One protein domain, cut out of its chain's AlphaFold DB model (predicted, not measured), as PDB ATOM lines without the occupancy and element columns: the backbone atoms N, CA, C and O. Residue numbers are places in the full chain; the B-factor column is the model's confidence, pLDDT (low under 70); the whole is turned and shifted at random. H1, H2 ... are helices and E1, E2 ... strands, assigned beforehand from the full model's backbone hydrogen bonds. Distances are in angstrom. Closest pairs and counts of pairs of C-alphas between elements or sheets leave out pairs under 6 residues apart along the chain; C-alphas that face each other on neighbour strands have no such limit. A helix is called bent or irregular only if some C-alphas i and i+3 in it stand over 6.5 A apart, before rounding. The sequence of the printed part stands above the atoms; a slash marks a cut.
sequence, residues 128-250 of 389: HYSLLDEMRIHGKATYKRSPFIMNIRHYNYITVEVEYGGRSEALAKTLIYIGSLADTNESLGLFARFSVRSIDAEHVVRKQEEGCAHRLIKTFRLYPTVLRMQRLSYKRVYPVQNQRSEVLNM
ATOM      1  N   HIS A 128      85.898 241.966 114.378       50.44
ATOM      2  CA  HIS A 128      86.474 240.629 114.595       50.44
ATOM      3  C   HIS A 128      87.998 240.533 114.596       50.44
ATOM      4  O   HIS A 128      88.546 240.502 113.514       50.44
ATOM      5  N   TYR A 129      88.638 240.228 115.741       58.81
ATOM      6  CA  TYR A 129      89.762 239.276 115.707       58.81
ATOM      7  C   TYR A 129      89.802 238.331 116.908       58.81
ATOM      8  O   TYR A 129      89.887 238.715 118.074       58.81
ATOM      9  N   SER A 130      89.808 237.050 116.568       60.03
ATOM     10  CA  SER A 130      90.782 236.110 117.090       60.03
ATOM     11  C   SER A 130      90.988 235.024 116.030       60.03
ATOM     12  O   SER A 130      90.061 234.252 115.795       60.03
ATOM     13  N   LEU A 131      92.212 234.846 115.524       49.31
ATOM     14  CA  LEU A 131      92.908 233.559 115.639       49.31
ATOM     15  C   LEU A 131      94.233 233.742 116.427       49.31
ATOM     16  O   LEU A 131      95.323 233.962 115.902       49.31
ATOM     17  N   LEU A 132      94.067 233.705 117.761       50.75
ATOM     18  CA  LEU A 132      94.995 233.982 118.883       50.75
ATOM     19  C   LEU A 132      95.621 235.399 118.979       50.75
ATOM     20  O   LEU A 132      96.824 235.528 119.179       50.75
ATOM     21  N   ASP A 133      94.795 236.452 118.870       58.53
ATOM     22  CA  ASP A 133      95.087 237.906 118.999       58.53
ATOM     23  C   ASP A 133      96.463 238.427 118.506       58.53
ATOM     24  O   ASP A 133      97.234 239.013 119.268       58.53
ATOM     25  N   GLU A 134      96.857 238.294 117.243       50.22
ATOM     26  CA  GLU A 134      96.755 237.131 116.358       50.22
ATOM     27  C   GLU A 134      98.153 236.502 116.302       50.22
ATOM     28  O   GLU A 134      99.161 237.167 116.060       50.22
ATOM     29  N   MET A 135      98.231 235.253 116.771       43.78
ATOM     30  CA  MET A 135      99.402 234.614 117.406       43.78
ATOM     31  C   MET A 135     100.221 235.523 118.366       43.78
ATOM     32  O   MET A 135     101.426 235.325 118.565       43.78
ATOM     33  N   ARG A 136      99.522 236.475 119.009       56.22
ATOM     34  CA  ARG A 136      99.953 237.466 120.013       56.22
ATOM     35  C   ARG A 136     101.083 238.379 119.553       56.22
ATOM     36  O   ARG A 136     102.258 238.167 119.869       56.22
ATOM     37  N   ILE A 137     100.702 239.400 118.780       55.84
ATOM     38  CA  ILE A 137     101.614 240.421 118.228       55.84
ATOM     39  C   ILE A 137     102.787 239.722 117.485       55.84
ATOM     40  O   ILE A 137     103.961 240.030 117.675       55.84
ATOM     41  N   HIS A 138     102.448 238.646 116.747       54.16
ATOM     42  CA  HIS A 138     103.299 237.613 116.121       54.16
ATOM     43  C   HIS A 138     104.563 237.228 116.909       54.16
ATOM     44  O   HIS A 138     105.711 237.288 116.457       54.16
ATOM     45  N   GLY A 139     104.329 236.824 118.156       58.56
ATOM     46  CA  GLY A 139     105.337 236.360 119.094       58.56
ATOM     47  C   GLY A 139     106.079 237.478 119.817       58.56
ATOM     48  O   GLY A 139     107.020 237.166 120.544       58.56
ATOM     49  N   LYS A 140     105.739 238.758 119.626       80.44
ATOM     50  CA  LYS A 140     106.484 239.896 120.185       80.44
ATOM     51  C   LYS A 140     105.864 240.497 121.439       80.44
ATOM     52  O   LYS A 140     106.622 240.999 122.264       80.44
ATOM     53  N   ALA A 141     104.552 240.377 121.635       85.69
ATOM     54  CA  ALA A 141     103.905 240.797 122.872       85.69
ATOM     55  C   ALA A 141     102.894 239.771 123.388       85.69
ATOM     56  O   ALA A 141     102.072 239.274 122.636       85.69
ATOM     57  N   THR A 142     102.914 239.470 124.682       89.31
ATOM     58  CA  THR A 142     101.914 238.620 125.351       89.31
ATOM     59  C   THR A 142     101.541 239.216 126.701       89.31
ATOM     60  O   THR A 142     102.134 240.207 127.118       89.31
ATOM     61  N   TYR A 143     100.595 238.611 127.423       91.56
ATOM     62  CA  TYR A 143     100.269 239.049 128.779       91.56
ATOM     63  C   TYR A 143      99.991 237.888 129.746       91.56
ATOM     64  O   TYR A 143      99.479 236.835 129.350       91.56
ATOM     65  N   LYS A 144     100.335 238.088 131.026       88.81
ATOM     66  CA  LYS A 144      99.817 237.322 132.174       88.81
ATOM     67  C   LYS A 144      98.533 238.001 132.639       88.81
ATOM     68  O   LYS A 144      98.476 239.223 132.638       88.81
ATOM     69  N   ARG A 145      97.524 237.212 133.021       86.25
ATOM     70  CA  ARG A 145      96.211 237.726 133.437       86.25
ATOM     71  C   ARG A 145      96.263 238.448 134.778       86.25
ATOM     72  O   ARG A 145      96.014 239.635 134.782       86.25
ATOM     73  N   SER A 146      96.613 237.762 135.869       82.94
ATOM     74  CA  SER A 146      96.628 238.360 137.211       82.94
ATOM     75  C   SER A 146      97.929 238.036 137.972       82.94
ATOM     76  O   SER A 146      98.329 236.865 138.043       82.94
ATOM     77  N   PRO A 147      98.635 239.052 138.500       88.75
ATOM     78  CA  PRO A 147      98.533 240.455 138.086       88.75
ATOM     79  C   PRO A 147      98.844 240.611 136.584       88.75
ATOM     80  O   PRO A 147      99.577 239.798 136.004       88.75
ATOM     81  N   PHE A 148      98.278 241.643 135.962       92.19
ATOM     82  CA  PHE A 148      98.432 241.952 134.548       92.19
ATOM     83  C   PHE A 148      99.858 242.387 134.243       92.19
ATOM     84  O   PHE A 148     100.342 243.425 134.697       92.19
ATOM     85  N   ILE A 149     100.554 241.572 133.458       92.56
ATOM     86  CA  ILE A 149     101.944 241.814 133.074       92.56
ATOM     87  C   ILE A 149     102.036 241.614 131.579       92.56
ATOM     88  O   ILE A 149     101.745 240.522 131.101       92.56
ATOM     89  N   MET A 150     102.500 242.627 130.857       93.12
ATOM     90  CA  MET A 150     102.795 242.505 129.436       93.12
ATOM     91  C   MET A 150     104.228 242.017 129.258       93.12
ATOM     92  O   MET A 150     105.158 242.543 129.857       93.12
ATOM     93  N   ASN A 151     104.430 241.010 128.425       93.00
ATOM     94  CA  ASN A 151     105.748 240.585 127.984       93.00
ATOM     95  C   ASN A 151     105.961 241.141 126.584       93.00
ATOM     96  O   ASN A 151     105.226 240.734 125.701       93.00
ATOM     97  N   ILE A 152     106.938 242.018 126.371       92.94
ATOM     98  CA  ILE A 152     107.201 242.674 125.083       92.94
ATOM     99  C   ILE A 152     108.630 242.397 124.600       92.94
ATOM    100  O   ILE A 152     109.555 242.268 125.400       92.94
ATOM    101  N   ARG A 153     108.834 242.309 123.289       92.56
ATOM    102  CA  ARG A 153     110.139 242.267 122.611       92.56
ATOM    103  C   ARG A 153     110.019 242.927 121.240       92.56
ATOM    104  O   ARG A 153     108.930 243.045 120.709       92.56
ATOM    105  N   HIS A 154     111.143 243.317 120.662       92.62
ATOM    106  CA  HIS A 154     111.297 243.994 119.369       92.62
ATOM    107  C   HIS A 154     110.595 245.347 119.233       92.62
ATOM    108  O   HIS A 154     110.543 245.891 118.138       92.62
ATOM    109  N   TYR A 155     110.136 245.927 120.335       93.69
ATOM    110  CA  TYR A 155     109.779 247.334 120.354       93.69
ATOM    111  C   TYR A 155     111.038 248.187 120.370       93.69
ATOM    112  O   TYR A 155     112.010 247.860 121.067       93.69
ATOM    113  N   ASN A 156     110.996 249.265 119.599       95.00
ATOM    114  CA  ASN A 156     111.937 250.353 119.717       95.00
ATOM    115  C   ASN A 156     111.535 251.228 120.908       95.00
ATOM    116  O   ASN A 156     110.358 251.395 121.238       95.00
ATOM    117  N   TYR A 157     112.532 251.789 121.569       95.69
ATOM    118  CA  TYR A 157     112.344 252.798 122.587       95.69
ATOM    119  C   TYR A 157     113.434 253.853 122.469       95.69
ATOM    120  O   TYR A 157     114.542 253.583 121.992       95.69
ATOM    121  N   ILE A 158     113.113 255.043 122.954       97.12
ATOM    122  CA  ILE A 158     114.087 256.095 123.219       97.12
ATOM    123  C   ILE A 158     114.097 256.399 124.709       97.12
ATOM    124  O   ILE A 158     113.100 256.231 125.423       97.12
ATOM    125  N   THR A 159     115.256 256.815 125.185       97.12
ATOM    126  CA  THR A 159     115.426 257.307 126.541       97.12
ATOM    127  C   THR A 159     115.042 258.777 126.572       97.12
ATOM    128  O   THR A 159     115.448 259.543 125.703       97.12
ATOM    129  N   VAL A 160     114.228 259.153 127.554       97.81
ATOM    130  CA  VAL A 160     113.655 260.497 127.669       97.81
ATOM    131  C   VAL A 160     114.274 261.239 128.843       97.81
ATOM    132  O   VAL A 160     114.733 262.359 128.671       97.81
ATOM    133  N   GLU A 161     114.360 260.593 130.010       97.56
ATOM    134  CA  GLU A 161     115.089 261.124 131.166       97.56
ATOM    135  C   GLU A 161     116.035 260.066 131.757       97.56
ATOM    136  O   GLU A 161     115.686 258.877 131.799       97.56
ATOM    137  N   VAL A 162     117.196 260.486 132.276       95.75
ATOM    138  CA  VAL A 162     118.165 259.627 132.982       95.75
ATOM    139  C   VAL A 162     118.813 260.320 134.178       95.75
ATOM    140  O   VAL A 162     119.426 261.374 134.061       95.75
ATOM    141  N   GLU A 163     118.771 259.654 135.331       94.44
ATOM    142  CA  GLU A 163     119.588 259.981 136.502       94.44
ATOM    143  C   GLU A 163     120.558 258.823 136.763       94.44
ATOM    144  O   GLU A 163     120.147 257.733 137.185       94.44
ATOM    145  N   TYR A 164     121.847 259.051 136.498       92.56
ATOM    146  CA  TYR A 164     122.908 258.080 136.760       92.56
ATOM    147  C   TYR A 164     123.155 257.916 138.262       92.56
ATOM    148  O   TYR A 164     123.093 258.874 139.032       92.56
ATOM    149  N   GLY A 165     123.460 256.691 138.691       88.12
ATOM    150  CA  GLY A 165     123.872 256.436 140.066       88.12
ATOM    151  C   GLY A 165     125.290 256.948 140.341       88.12
ATOM    152  O   GLY A 165     126.088 257.127 139.428       88.12
ATOM    153  N   GLY A 166     125.642 257.122 141.619       84.94
ATOM    154  CA  GLY A 166     126.958 257.647 142.018       84.94
ATOM    155  C   GLY A 166     128.170 256.766 141.669       84.94
ATOM    156  O   GLY A 166     129.299 257.190 141.889       84.94
ATOM    157  N   ARG A 167     127.948 255.547 141.159       87.62
ATOM    158  CA  ARG A 167     128.971 254.618 140.652       87.62
ATOM    159  C   ARG A 167     128.461 253.917 139.394       87.62
ATOM    160  O   ARG A 167     127.246 253.791 139.206       87.62
ATOM    161  N   SER A 168     129.377 253.389 138.590       85.75
ATOM    162  CA  SER A 168     129.076 252.697 137.332       85.75
ATOM    163  C   SER A 168     128.200 251.451 137.521       85.75
ATOM    164  O   SER A 168     127.328 251.176 136.692       85.75
ATOM    165  N   GLU A 169     128.367 250.712 138.626       84.69
ATOM    166  CA  GLU A 169     127.567 249.515 138.929       84.69
ATOM    167  C   GLU A 169     126.211 249.824 139.574       84.69
ATOM    168  O   GLU A 169     125.345 248.938 139.643       84.69
ATOM    169  N   ALA A 170     126.020 251.058 140.056       87.88
ATOM    170  CA  ALA A 170     124.770 251.490 140.666       87.88
ATOM    171  C   ALA A 170     123.632 251.499 139.636       87.88
ATOM    172  O   ALA A 170     123.849 251.443 138.427       87.88
ATOM    173  N   LEU A 171     122.389 251.524 140.115       89.25
ATOM    174  CA  LEU A 171     121.226 251.608 139.237       89.25
ATOM    175  C   LEU A 171     120.986 253.050 138.802       89.25
ATOM    176  O   LEU A 171     120.794 253.917 139.653       89.25
ATOM    177  N   ALA A 172     120.902 253.269 137.493       91.62
ATOM    178  CA  ALA A 172     120.338 254.485 136.940       91.62
ATOM    179  C   ALA A 172     118.808 254.429 137.003       91.62
ATOM    180  O   ALA A 172     118.180 253.381 136.777       91.62
ATOM    181  N   LYS A 173     118.193 255.578 137.279       91.81
ATOM    182  CA  LYS A 173     116.767 255.772 137.026       91.81
ATOM    183  C   LYS A 173     116.660 256.210 135.571       91.81
ATOM    184  O   LYS A 173     117.267 257.205 135.201       91.81
ATOM    185  N   THR A 174     115.912 255.474 134.759       94.81
ATOM    186  CA  THR A 174     115.651 255.857 133.365       94.81
ATOM    187  C   THR A 174     114.148 255.901 133.121       94.81
ATOM    188  O   THR A 174     113.390 255.111 133.697       94.81
ATOM    189  N   LEU A 175     113.710 256.873 132.335       96.88
ATOM    190  CA  LEU A 175     112.362 256.976 131.805       96.88
ATOM    191  C   LEU A 175     112.480 256.793 130.302       96.88
ATOM    192  O   LEU A 175     113.219 257.528 129.647       96.88
ATOM    193  N   ILE A 176     111.764 255.812 129.775       97.00
ATOM    194  CA  ILE A 176     111.759 255.512 128.348       97.00
ATOM    195  C   ILE A 176     110.372 255.744 127.769       97.00
ATOM    196  O   ILE A 176     109.368 255.548 128.462       97.00
ATOM    197  N   TYR A 177     110.339 256.112 126.496       97.50
ATOM    198  CA  TYR A 177     109.154 256.028 125.655       97.50
ATOM    199  C   TYR A 177     109.277 254.773 124.788       97.50
ATOM    200  O   TYR A 177     110.242 254.633 124.035       97.50
ATOM    201  N   ILE A 178     108.334 253.846 124.940       95.62
ATOM    202  CA  ILE A 178     108.225 252.619 124.153       95.62
ATOM    203  C   ILE A 178     107.331 252.941 122.959       95.62
ATOM    204  O   ILE A 178     106.121 253.106 123.125       95.62
ATOM    205  N   GLY A 179     107.952 253.063 121.791       93.94
ATOM    206  CA  GLY A 179     107.315 253.510 120.561       93.94
ATOM    207  C   GLY A 179     106.933 252.341 119.671       93.94
ATOM    208  O   GLY A 179     106.141 251.474 120.059       93.94
ATOM    209  N   SER A 180     107.515 252.328 118.472       92.06
ATOM    210  CA  SER A 180     107.104 251.419 117.407       92.06
ATOM    211  C   SER A 180     107.513 249.964 117.647       92.06
ATOM    212  O   SER A 180     108.579 249.653 118.192       92.06
ATOM    213  N   LEU A 181     106.665 249.043 117.201       90.69
ATOM    214  CA  LEU A 181     107.035 247.652 116.998       90.69
ATOM    215  C   LEU A 181     107.849 247.550 115.705       90.69
ATOM    216  O   LEU A 181     107.396 247.987 114.646       90.69
ATOM    217  N   ALA A 182     109.041 246.954 115.794       87.38
ATOM    218  CA  ALA A 182     109.935 246.794 114.653       87.38
ATOM    219  C   ALA A 182     109.216 246.220 113.427       87.38
ATOM    220  O   ALA A 182     108.496 245.229 113.539       87.38
ATOM    221  N   ASP A 183     109.485 246.836 112.276       81.25
ATOM    222  CA  ASP A 183     109.026 246.395 110.956       81.25
ATOM    223  C   ASP A 183     107.489 246.441 110.786       81.25
ATOM    224  O   ASP A 183     106.931 245.782 109.913       81.25
ATOM    225  N   THR A 184     106.797 247.244 111.606       82.12
ATOM    226  CA  THR A 184     105.343 247.469 111.535       82.12
ATOM    227  C   THR A 184     104.991 248.948 111.741       82.12
ATOM    228  O   THR A 184     105.838 249.749 112.130       82.12
ATOM    229  N   ASN A 185     103.720 249.302 111.525       76.94
ATOM    230  CA  ASN A 185     103.180 250.628 111.852       76.94
ATOM    231  C   ASN A 185     102.591 250.712 113.271       76.94
ATOM    232  O   ASN A 185     102.089 251.769 113.662       76.94
ATOM    233  N   GLU A 186     102.645 249.614 114.027       82.88
ATOM    234  CA  GLU A 186     102.073 249.521 115.365       82.88
ATOM    235  C   GLU A 186     102.970 250.205 116.395       82.88
ATOM    236  O   GLU A 186     104.199 250.126 116.334       82.88
ATOM    237  N   SER A 187     102.354 250.847 117.384       87.81
ATOM    238  CA  SER A 187     103.049 251.529 118.476       87.81
ATOM    239  C   SER A 187     102.381 251.213 119.806       87.81
ATOM    240  O   SER A 187     101.156 251.136 119.901       87.81
ATOM    241  N   LEU A 188     103.190 251.037 120.853       90.19
ATOM    242  CA  LEU A 188     102.655 251.000 122.216       90.19
ATOM    243  C   LEU A 188     102.347 252.408 122.719       90.19
ATOM    244  O   LEU A 188     101.361 252.609 123.426       90.19
ATOM    245  N   GLY A 189     103.206 253.369 122.384       93.44
ATOM    246  CA  GLY A 189     103.067 254.740 122.837       93.44
ATOM    247  C   GLY A 189     103.024 254.856 124.358       93.44
ATOM    248  O   GLY A 189     102.165 255.554 124.896       93.44
ATOM    249  N   LEU A 190     103.877 254.124 125.082       95.12
ATOM    250  CA  LEU A 190     103.857 254.066 126.550       95.12
ATOM    251  C   LEU A 190     105.123 254.638 127.164       95.12
ATOM    252  O   LEU A 190     106.232 254.342 126.728       95.12
ATOM    253  N   PHE A 191     104.960 255.364 128.266       96.69
ATOM    254  CA  PHE A 191     106.077 255.736 129.121       96.69
ATOM    255  C   PHE A 191     106.269 254.692 130.210       96.69
ATOM    256  O   PHE A 191     105.312 254.250 130.846       96.69
ATOM    257  N   ALA A 192     107.522 254.318 130.455       95.12
ATOM    258  CA  ALA A 192     107.842 253.396 131.529       95.12
ATOM    259  C   ALA A 192     109.123 253.789 132.260       95.12
ATOM    260  O   ALA A 192     110.142 254.123 131.654       95.12
ATOM    261  N   ARG A 193     109.105 253.661 133.591       93.56
ATOM    262  CA  ARG A 193     110.336 253.569 134.371       93.56
ATOM    263  C   ARG A 193     111.077 252.323 133.957       93.56
ATOM    264  O   ARG A 193     110.530 251.220 133.943       93.56
ATOM    265  N   PHE A 194     112.360 252.492 133.743       90.31
ATOM    266  CA  PHE A 194     113.241 251.424 133.369       90.31
ATOM    267  C   PHE A 194     114.512 251.524 134.218       90.31
ATOM    268  O   PHE A 194     115.015 252.606 134.518       90.31
ATOM    269  N   SER A 195     114.961 250.401 134.774       83.81
ATOM    270  CA  SER A 195     116.091 250.377 135.708       83.81
ATOM    271  C   SER A 195     117.196 249.521 135.118       83.81
ATOM    272  O   SER A 195     117.016 248.315 134.958       83.81
ATOM    273  N   VAL A 196     118.336 250.136 134.834       89.56
ATOM    274  CA  VAL A 196     119.556 249.495 134.320       89.56
ATOM    275  C   VAL A 196     120.755 249.995 135.123       89.56
ATOM    276  O   VAL A 196     120.604 250.891 135.954       89.56
ATOM    277  N   ARG A 197     121.936 249.390 134.961       91.25
ATOM    278  CA  ARG A 197     123.150 249.922 135.605       91.25
ATOM    279  C   ARG A 197     123.524 251.275 134.988       91.25
ATOM    280  O   ARG A 197     123.208 251.497 133.825       91.25
ATOM    281  N   SER A 198     124.206 252.147 135.728       92.75
ATOM    282  CA  SER A 198     124.642 253.459 135.222       92.75
ATOM    283  C   SER A 198     125.469 253.320 133.949       92.75
ATOM    284  O   SER A 198     125.122 253.924 132.944       92.75
ATOM    285  N   ILE A 199     126.452 252.414 133.942       92.19
ATOM    286  CA  ILE A 199     127.284 252.147 132.757       92.19
ATOM    287  C   ILE A 199     126.477 251.662 131.540       92.19
ATOM    288  O   ILE A 199     126.794 251.979 130.397       92.19
ATOM    289  N   ASP A 200     125.406 250.900 131.782       93.12
ATOM    290  CA  ASP A 200     124.509 250.428 130.727       93.12
ATOM    291  C   ASP A 200     123.655 251.592 130.193       93.12
ATOM    292  O   ASP A 200     123.470 251.707 128.984       93.12
ATOM    293  N   ALA A 201     123.151 252.463 131.076       94.31
ATOM    294  CA  ALA A 201     122.392 253.654 130.695       94.31
ATOM    295  C   ALA A 201     123.245 254.648 129.897       94.31
ATOM    296  O   ALA A 201     122.779 255.140 128.877       94.31
ATOM    297  N   GLU A 202     124.488 254.899 130.317       94.69
ATOM    298  CA  GLU A 202     125.429 255.777 129.606       94.69
ATOM    299  C   GLU A 202     125.657 255.281 128.178       94.69
ATOM    300  O   GLU A 202     125.625 256.058 127.226       94.69
ATOM    301  N   HIS A 203     125.819 253.966 128.002       94.06
ATOM    302  CA  HIS A 203     125.986 253.388 126.675       94.06
ATOM    303  C   HIS A 203     124.739 253.567 125.798       94.06
ATOM    304  O   HIS A 203     124.870 253.880 124.615       94.06
ATOM    305  N   VAL A 204     123.544 253.361 126.363       94.69
ATOM    306  CA  VAL A 204     122.261 253.590 125.678       94.69
ATOM    307  C   VAL A 204     122.165 255.054 125.240       94.69
ATOM    308  O   VAL A 204     122.010 255.310 124.052       94.69
ATOM    309  N   VAL A 205     122.354 256.006 126.157       95.88
ATOM    310  CA  VAL A 205     122.261 257.447 125.863       95.88
ATOM    311  C   VAL A 205     123.277 257.878 124.809       95.88
ATOM    312  O   VAL A 205     122.887 258.497 123.828       95.88
ATOM    313  N   ARG A 206     124.542 257.458 124.919       96.12
ATOM    314  CA  ARG A 206     125.564 257.773 123.910       96.12
ATOM    315  C   ARG A 206     125.173 257.280 122.516       96.12
ATOM    316  O   ARG A 206     125.331 257.985 121.532       96.12
ATOM    317  N   LYS A 207     124.644 256.056 122.407       96.38
ATOM    318  CA  LYS A 207     124.156 255.538 121.119       96.38
ATOM    319  C   LYS A 207     122.947 256.311 120.603       96.38
ATOM    320  O   LYS A 207     122.805 256.457 119.393       96.38
ATOM    321  N   GLN A 208     122.106 256.822 121.494       96.62
ATOM    322  CA  GLN A 208     121.006 257.694 121.117       96.62
ATOM    323  C   GLN A 208     121.487 259.049 120.582       96.62
ATOM    324  O   GLN A 208     120.957 259.505 119.578       96.62
ATOM    325  N   GLU A 209     122.525 259.647 121.168       95.25
ATOM    326  CA  GLU A 209     123.169 260.868 120.647       95.25
ATOM    327  C   GLU A 209     123.772 260.653 119.243       95.25
ATOM    328  O   GLU A 209     123.788 261.565 118.423       95.25
ATOM    329  N   GLU A 210     124.187 259.423 118.919       95.88
ATOM    330  CA  GLU A 210     124.614 259.005 117.571       95.88
ATOM    331  C   GLU A 210     123.433 258.743 116.594       95.88
ATOM    332  O   GLU A 210     123.624 258.129 115.538       95.88
ATOM    333  N   GLY A 211     122.198 259.138 116.928       95.69
ATOM    334  CA  GLY A 211     121.023 258.987 116.057       95.69
ATOM    335  C   GLY A 211     120.257 257.663 116.201       95.69
ATOM    336  O   GLY A 211     119.341 257.382 115.414       95.69
ATOM    337  N   CYS A 212     120.588 256.824 117.192       96.88
ATOM    338  CA  CYS A 212     119.944 255.518 117.359       96.88
ATOM    339  C   CYS A 212     118.715 255.543 118.282       96.88
ATOM    340  O   CYS A 212     118.704 256.153 119.343       96.88
ATOM    341  N   ALA A 213     117.688 254.777 117.923       95.81
ATOM    342  CA  ALA A 213     116.740 254.227 118.883       95.81
ATOM    343  C   ALA A 213     117.267 252.880 119.411       95.81
ATOM    344  O   ALA A 213     118.233 252.322 118.884       95.81
ATOM    345  N   HIS A 214     116.615 252.311 120.425       95.31
ATOM    346  CA  HIS A 214     117.009 251.027 121.002       95.31
ATOM    347  C   HIS A 214     115.916 249.987 120.855       95.31
ATOM    348  O   HIS A 214     114.783 250.196 121.268       95.31
ATOM    349  N   ARG A 215     116.271 248.821 120.327       94.81
ATOM    350  CA  ARG A 215     115.357 247.701 120.135       94.81
ATOM    351  C   ARG A 215     115.519 246.665 121.233       94.81
ATOM    352  O   ARG A 215     116.625 246.202 121.509       94.81
ATOM    353  N   LEU A 216     114.407 246.244 121.823       92.56
ATOM    354  CA  LEU A 216     114.374 245.153 122.797       92.56
ATOM    355  C   LEU A 216     114.590 243.803 122.093       92.56
ATOM    356  O   LEU A 216     113.715 243.343 121.375       92.56
ATOM    357  N   ILE A 217     115.718 243.118 122.283       90.12
ATOM    358  CA  ILE A 217     115.986 241.854 121.559       90.12
ATOM    359  C   ILE A 217     115.449 240.632 122.312       90.12
ATOM    360  O   ILE A 217     115.026 239.641 121.716       90.12
ATOM    361  N   LYS A 218     115.443 240.692 123.646       88.62
ATOM    362  CA  LYS A 218     114.835 239.670 124.508       88.62
ATOM    363  C   LYS A 218     113.458 240.123 124.993       88.62
ATOM    364  O   LYS A 218     113.083 241.279 124.845       88.62
ATOM    365  N   THR A 219     112.717 239.188 125.575       90.75
ATOM    366  CA  THR A 219     111.422 239.462 126.202       90.75
ATOM    367  C   THR A 219     111.591 240.227 127.512       90.75
ATOM    368  O   THR A 219     112.378 239.823 128.373       90.75
ATOM    369  N   PHE A 220     110.804 241.287 127.675       91.19
ATOM    370  CA  PHE A 220     110.754 242.142 128.854       91.19
ATOM    371  C   PHE A 220     109.367 242.216 129.443       91.19
ATOM    372  O   PHE A 220     108.384 242.335 128.725       91.19
ATOM    373  N   ARG A 221     109.303 242.183 130.773       92.75
ATOM    374  CA  ARG A 221     108.056 242.390 131.503       92.75
ATOM    375  C   ARG A 221     107.825 243.877 131.693       92.75
ATOM    376  O   ARG A 221     108.571 244.521 132.429       92.75
ATOM    377  N   LEU A 222     106.798 244.395 131.050       93.31
ATOM    378  CA  LEU A 222     106.167 245.664 131.354       93.31
ATOM    379  C   LEU A 222     105.033 245.404 132.355       93.31
ATOM    380  O   LEU A 222     104.240 244.479 132.189       93.31
ATOM    381  N   TYR A 223     104.973 246.219 133.399       92.56
ATOM    382  CA  TYR A 223     103.949 246.218 134.437       92.56
ATOM    383  C   TYR A 223     103.113 247.493 134.260       92.56
ATOM    384  O   TYR A 223     103.486 248.533 134.817       92.56
ATOM    385  N   PRO A 224     102.016 247.459 133.475       87.69
ATOM    386  CA  PRO A 224     101.169 248.631 133.260       87.69
ATOM    387  C   PRO A 224     100.611 249.213 134.558       87.69
ATOM    388  O   PRO A 224     100.533 250.430 134.668       87.69
ATOM    389  N   THR A 225     100.364 248.371 135.574       79.88
ATOM    390  CA  THR A 225      99.943 248.759 136.938       79.88
ATOM    391  C   THR A 225     100.730 249.937 137.511       79.88
ATOM    392  O   THR A 225     100.240 250.676 138.354       79.88
ATOM    393  N   VAL A 226     101.992 250.084 137.112       83.69
ATOM    394  CA  VAL A 226     102.939 251.012 137.740       83.69
ATOM    395  C   VAL A 226     103.866 251.683 136.739       83.69
ATOM    396  O   VAL A 226     104.913 252.200 137.130       83.69
ATOM    397  N   LEU A 227     103.510 251.624 135.450       90.19
ATOM    398  CA  LEU A 227     104.283 252.201 134.351       90.19
ATOM    399  C   LEU A 227     105.765 251.822 134.439       90.19
ATOM    400  O   LEU A 227     106.648 252.683 134.447       90.19
ATOM    401  N   ARG A 228     106.063 250.531 134.613       92.12
ATOM    402  CA  ARG A 228     107.438 250.086 134.874       92.12
ATOM    403  C   ARG A 228     107.815 248.859 134.084       92.12
ATOM    404  O   ARG A 228     107.059 247.902 134.018       92.12
ATOM    405  N   MET A 229     109.033 248.852 133.565       91.94
ATOM    406  CA  MET A 229     109.635 247.694 132.926       91.94
ATOM    407  C   MET A 229     110.624 247.005 133.875       91.94
ATOM    408  O   MET A 229     111.322 247.647 134.668       91.94
ATOM    409  N   GLN A 230     110.680 245.676 133.814       87.81
ATOM    410  CA  GLN A 230     111.630 244.876 134.575       87.81
ATOM    411  C   GLN A 230     113.066 245.262 134.217       87.81
ATOM    412  O   GLN A 230     113.407 245.458 133.052       87.81
ATOM    413  N   ARG A 231     113.925 245.298 135.239       83.00
ATOM    414  CA  ARG A 231     115.367 245.491 135.076       83.00
ATOM    415  C   ARG A 231     115.971 244.472 134.105       83.00
ATOM    416  O   ARG A 231     115.676 243.279 134.189       83.00
ATOM    417  N   LEU A 232     116.891 244.941 133.266       76.38
ATOM    418  CA  LEU A 232     117.641 244.134 132.300       76.38
ATOM    419  C   LEU A 232     119.094 244.612 132.157       76.38
ATOM    420  O   LEU A 232     119.481 245.599 132.777       76.38
ATOM    421  N   SER A 233     119.895 243.885 131.373       79.88
ATOM    422  CA  SER A 233     121.261 244.271 130.992       79.88
ATOM    423  C   SER A 233     121.307 244.842 129.576       79.88
ATOM    424  O   SER A 233     120.594 244.344 128.701       79.88
ATOM    425  N   TYR A 234     122.191 245.818 129.326       82.19
ATOM    426  CA  TYR A 234     122.324 246.470 128.013       82.19
ATOM    427  C   TYR A 234     122.500 245.478 126.852       82.19
ATOM    428  O   TYR A 234     121.912 245.649 125.796       82.19
ATOM    429  N   LYS A 235     123.214 244.364 127.066       83.56
ATOM    430  CA  LYS A 235     123.420 243.310 126.049       83.56
ATOM    431  C   LYS A 235     122.123 242.697 125.490       83.56
ATOM    432  O   LYS A 235     122.173 241.889 124.570       83.56
ATOM    433  N   ARG A 236     120.965 242.998 126.086       87.62
ATOM    434  CA  ARG A 236     119.647 242.552 125.619       87.62
ATOM    435  C   ARG A 236     118.889 243.616 124.814       87.62
ATOM    436  O   ARG A 236     117.736 243.367 124.451       87.62
ATOM    437  N   VAL A 237     119.512 244.761 124.550       90.00
ATOM    438  CA  VAL A 237     119.019 245.809 123.653       90.00
ATOM    439  C   VAL A 237     120.019 246.041 122.522       90.00
ATOM    440  O   VAL A 237     121.203 245.744 122.667       90.00
ATOM    441  N   TYR A 238     119.536 246.525 121.382       92.88
ATOM    442  CA  TYR A 238     120.341 246.735 120.179       92.88
ATOM    443  C   TYR A 238     120.066 248.122 119.584       92.88
ATOM    444  O   TYR A 238     118.893 248.478 119.457       92.88
ATOM    445  N   PRO A 239     121.093 248.917 119.241       94.81
ATOM    446  CA  PRO A 239     120.900 250.223 118.618       94.81
ATOM    447  C   PRO A 239     120.416 250.082 117.168       94.81
ATOM    448  O   PRO A 239     120.914 249.249 116.420       94.81
ATOM    449  N   VAL A 240     119.459 250.913 116.762       95.00
ATOM    450  CA  VAL A 240     118.910 250.963 115.399       95.00
ATOM    451  C   VAL A 240     118.864 252.420 114.952       95.00
ATOM    452  O   VAL A 240     118.330 253.253 115.679       95.00
ATOM    453  N   GLN A 241     119.386 252.732 113.764       94.19
ATOM    454  CA  GLN A 241     119.381 254.084 113.183       94.19
ATOM    455  C   GLN A 241     117.954 254.520 112.813       94.19
ATOM    456  O   GLN A 241     117.507 254.357 111.682       94.19
ATOM    457  N   ASN A 242     117.204 254.989 113.812       92.25
ATOM    458  CA  ASN A 242     115.790 255.337 113.685       92.25
ATOM    459  C   ASN A 242     115.315 256.357 114.737       92.25
ATOM    460  O   ASN A 242     114.110 256.545 114.902       92.25
ATOM    461  N   GLN A 243     116.221 257.015 115.476       94.31
ATOM    462  CA  GLN A 243     115.835 257.899 116.588       94.31
ATOM    463  C   GLN A 243     114.870 258.996 116.139       94.31
ATOM    464  O   GLN A 243     113.844 259.214 116.776       94.31
ATOM    465  N   ARG A 244     115.167 259.658 115.014       93.75
ATOM    466  CA  ARG A 244     114.330 260.740 114.480       93.75
ATOM    467  C   ARG A 244     112.895 260.279 114.215       93.75
ATOM    468  O   ARG A 244     111.964 261.010 114.530       93.75
ATOM    469  N   SER A 245     112.717 259.080 113.663       93.44
ATOM    470  CA  SER A 245     111.387 258.517 113.406       93.44
ATOM    471  C   SER A 245     110.640 258.225 114.709       93.44
ATOM    472  O   SER A 245     109.481 258.604 114.848       93.44
ATOM    473  N   GLU A 246     111.314 257.640 115.709       95.19
ATOM    474  CA  GLU A 246     110.706 257.396 117.026       95.19
ATOM    475  C   GLU A 246     110.318 258.698 117.739       95.19
ATOM    476  O   GLU A 246     109.248 258.773 118.336       95.19
ATOM    477  N   VAL A 247     111.140 259.747 117.632       96.00
ATOM    478  CA  VAL A 247     110.811 261.082 118.156       96.00
ATOM    479  C   VAL A 247     109.582 261.657 117.450       96.00
ATOM    480  O   VAL A 247     108.679 262.151 118.118       96.00
ATOM    481  N   LEU A 248     109.498 261.568 116.118       95.00
ATOM    482  CA  LEU A 248     108.331 262.047 115.366       95.00
ATOM    483  C   LEU A 248     107.056 261.262 115.697       95.00
ATOM    484  O   LEU A 248     105.986 261.864 115.801       95.00
ATOM    485  N   ASN A 249     107.162 259.945 115.891       94.56
ATOM    486  CA  ASN A 249     106.051 259.106 116.342       94.56
ATOM    487  C   ASN A 249     105.583 259.525 117.739       94.56
ATOM    488  O   ASN A 249     104.392 259.769 117.930       94.56
ATOM    489  N   MET A 250     106.519 259.704 118.676       96.62
ATOM    490  CA  MET A 250     106.225 260.194 120.020       96.62
ATOM    491  C   MET A 250     105.536 261.562 119.976       96.62
ATOM    492  O   MET A 250     104.483 261.737 120.577       96.62
TER     493      MET A 250
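AT A GLANCE: This is residues 128 to 250 of the 389 residues of an uncharacterized protein of Zestosphaera tikiterensis (UniProt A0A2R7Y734). You will find a small, loosely closed barrel-like body: the long, bent strands E3, E4 and E5, with E6 and E8, make a strongly twisted sheet, and the small sheet E1, E2, E7 continues the wall at one end. H2 caps the other end, H3 runs across the outside, and H1 lies beyond the small sheet, at one end of the long axis. The printed part has 123 residues, with three named helices and eight named strands in the order H1 E1 E2 E3 E4 E5 H2 E6 E7 E8 H3, a mixed class. Both sheets are antiparallel, in the orders E5 E4 E3 E6 E8 and E1 E2 E7. The whole is compact, with a radius of gyration of the C-alphas of 14.5 A, and spans 50 by 32 by 22 A.

IN THESE COORDINATES: Find C-alpha 132 at (94.995, 233.982, 118.883), where H1 begins; it runs to residue 138. E1 is residues 141 to 144 and E2 149 to 152. Next come E3, 155 to 163, 22.7 A long; E4, 171 to 181, 26.7 A; and E5, 187 to 197, 26.5 A. They bend by 59 degrees at 160, 57 at 175 and 70 at 190. H2, 198 to 209, is 16.4 A long and starts at C-alpha 198 (124.642, 253.459, 135.222). E6 is 212 to 216, E7 220 to 223 and E8 237 to 241. H3, 243 to 250, ends at C-alpha 250 (106.225, 260.194, 120.020).

HOW THE PARTS SIT: Start with E3, E4 and E5, a meander, each strand the antiparallel neighbour of the one before. In the hairpin E3 and E4, N 160 and O 175 are 2.8 A apart; in the hairpin E4 and E5, N 174 and O 194 are 3.0 A apart. Across E3 and E6 look at N 157 and O 214, 2.8 A, and across E6 and E8 at N 213 and O 240, 2.8 A. There are three layers, helices on both faces of this sheet: H2 on one face, its Val 205 C-alpha 6.9 A from that of Thr 159, the closest to E3, and H3 on the other. H3 has a height over the sheet of 7.7 A and runs across the strands, at 88 degrees to E3 on the local plane. In the small sheet, N 142 and O 151 of the hairpin E1 and E2 are 2.8 A apart, and N 222 and O 150 of E7 and E2 2.7 A. Residues 222 to 223 of E7 also pair with 228 to 229, antiparallel. H1 only grazes this sheet, with residues 133 to 137. In H2 and H3 every O i to N i+4 pair is within hydrogen-bond range; in H1 1 of 3 is, and 2 of 4 O i to N i+3 pairs.

THE WHOLE: The C-alphas farthest apart, of His 128 and Arg 167, are 51.8 A apart. The printed part has no cut. The link E7 to E8, 13 residues, is long. Mean pLDDT of the printed part is 87.6; residues 128 to 139 are under 70.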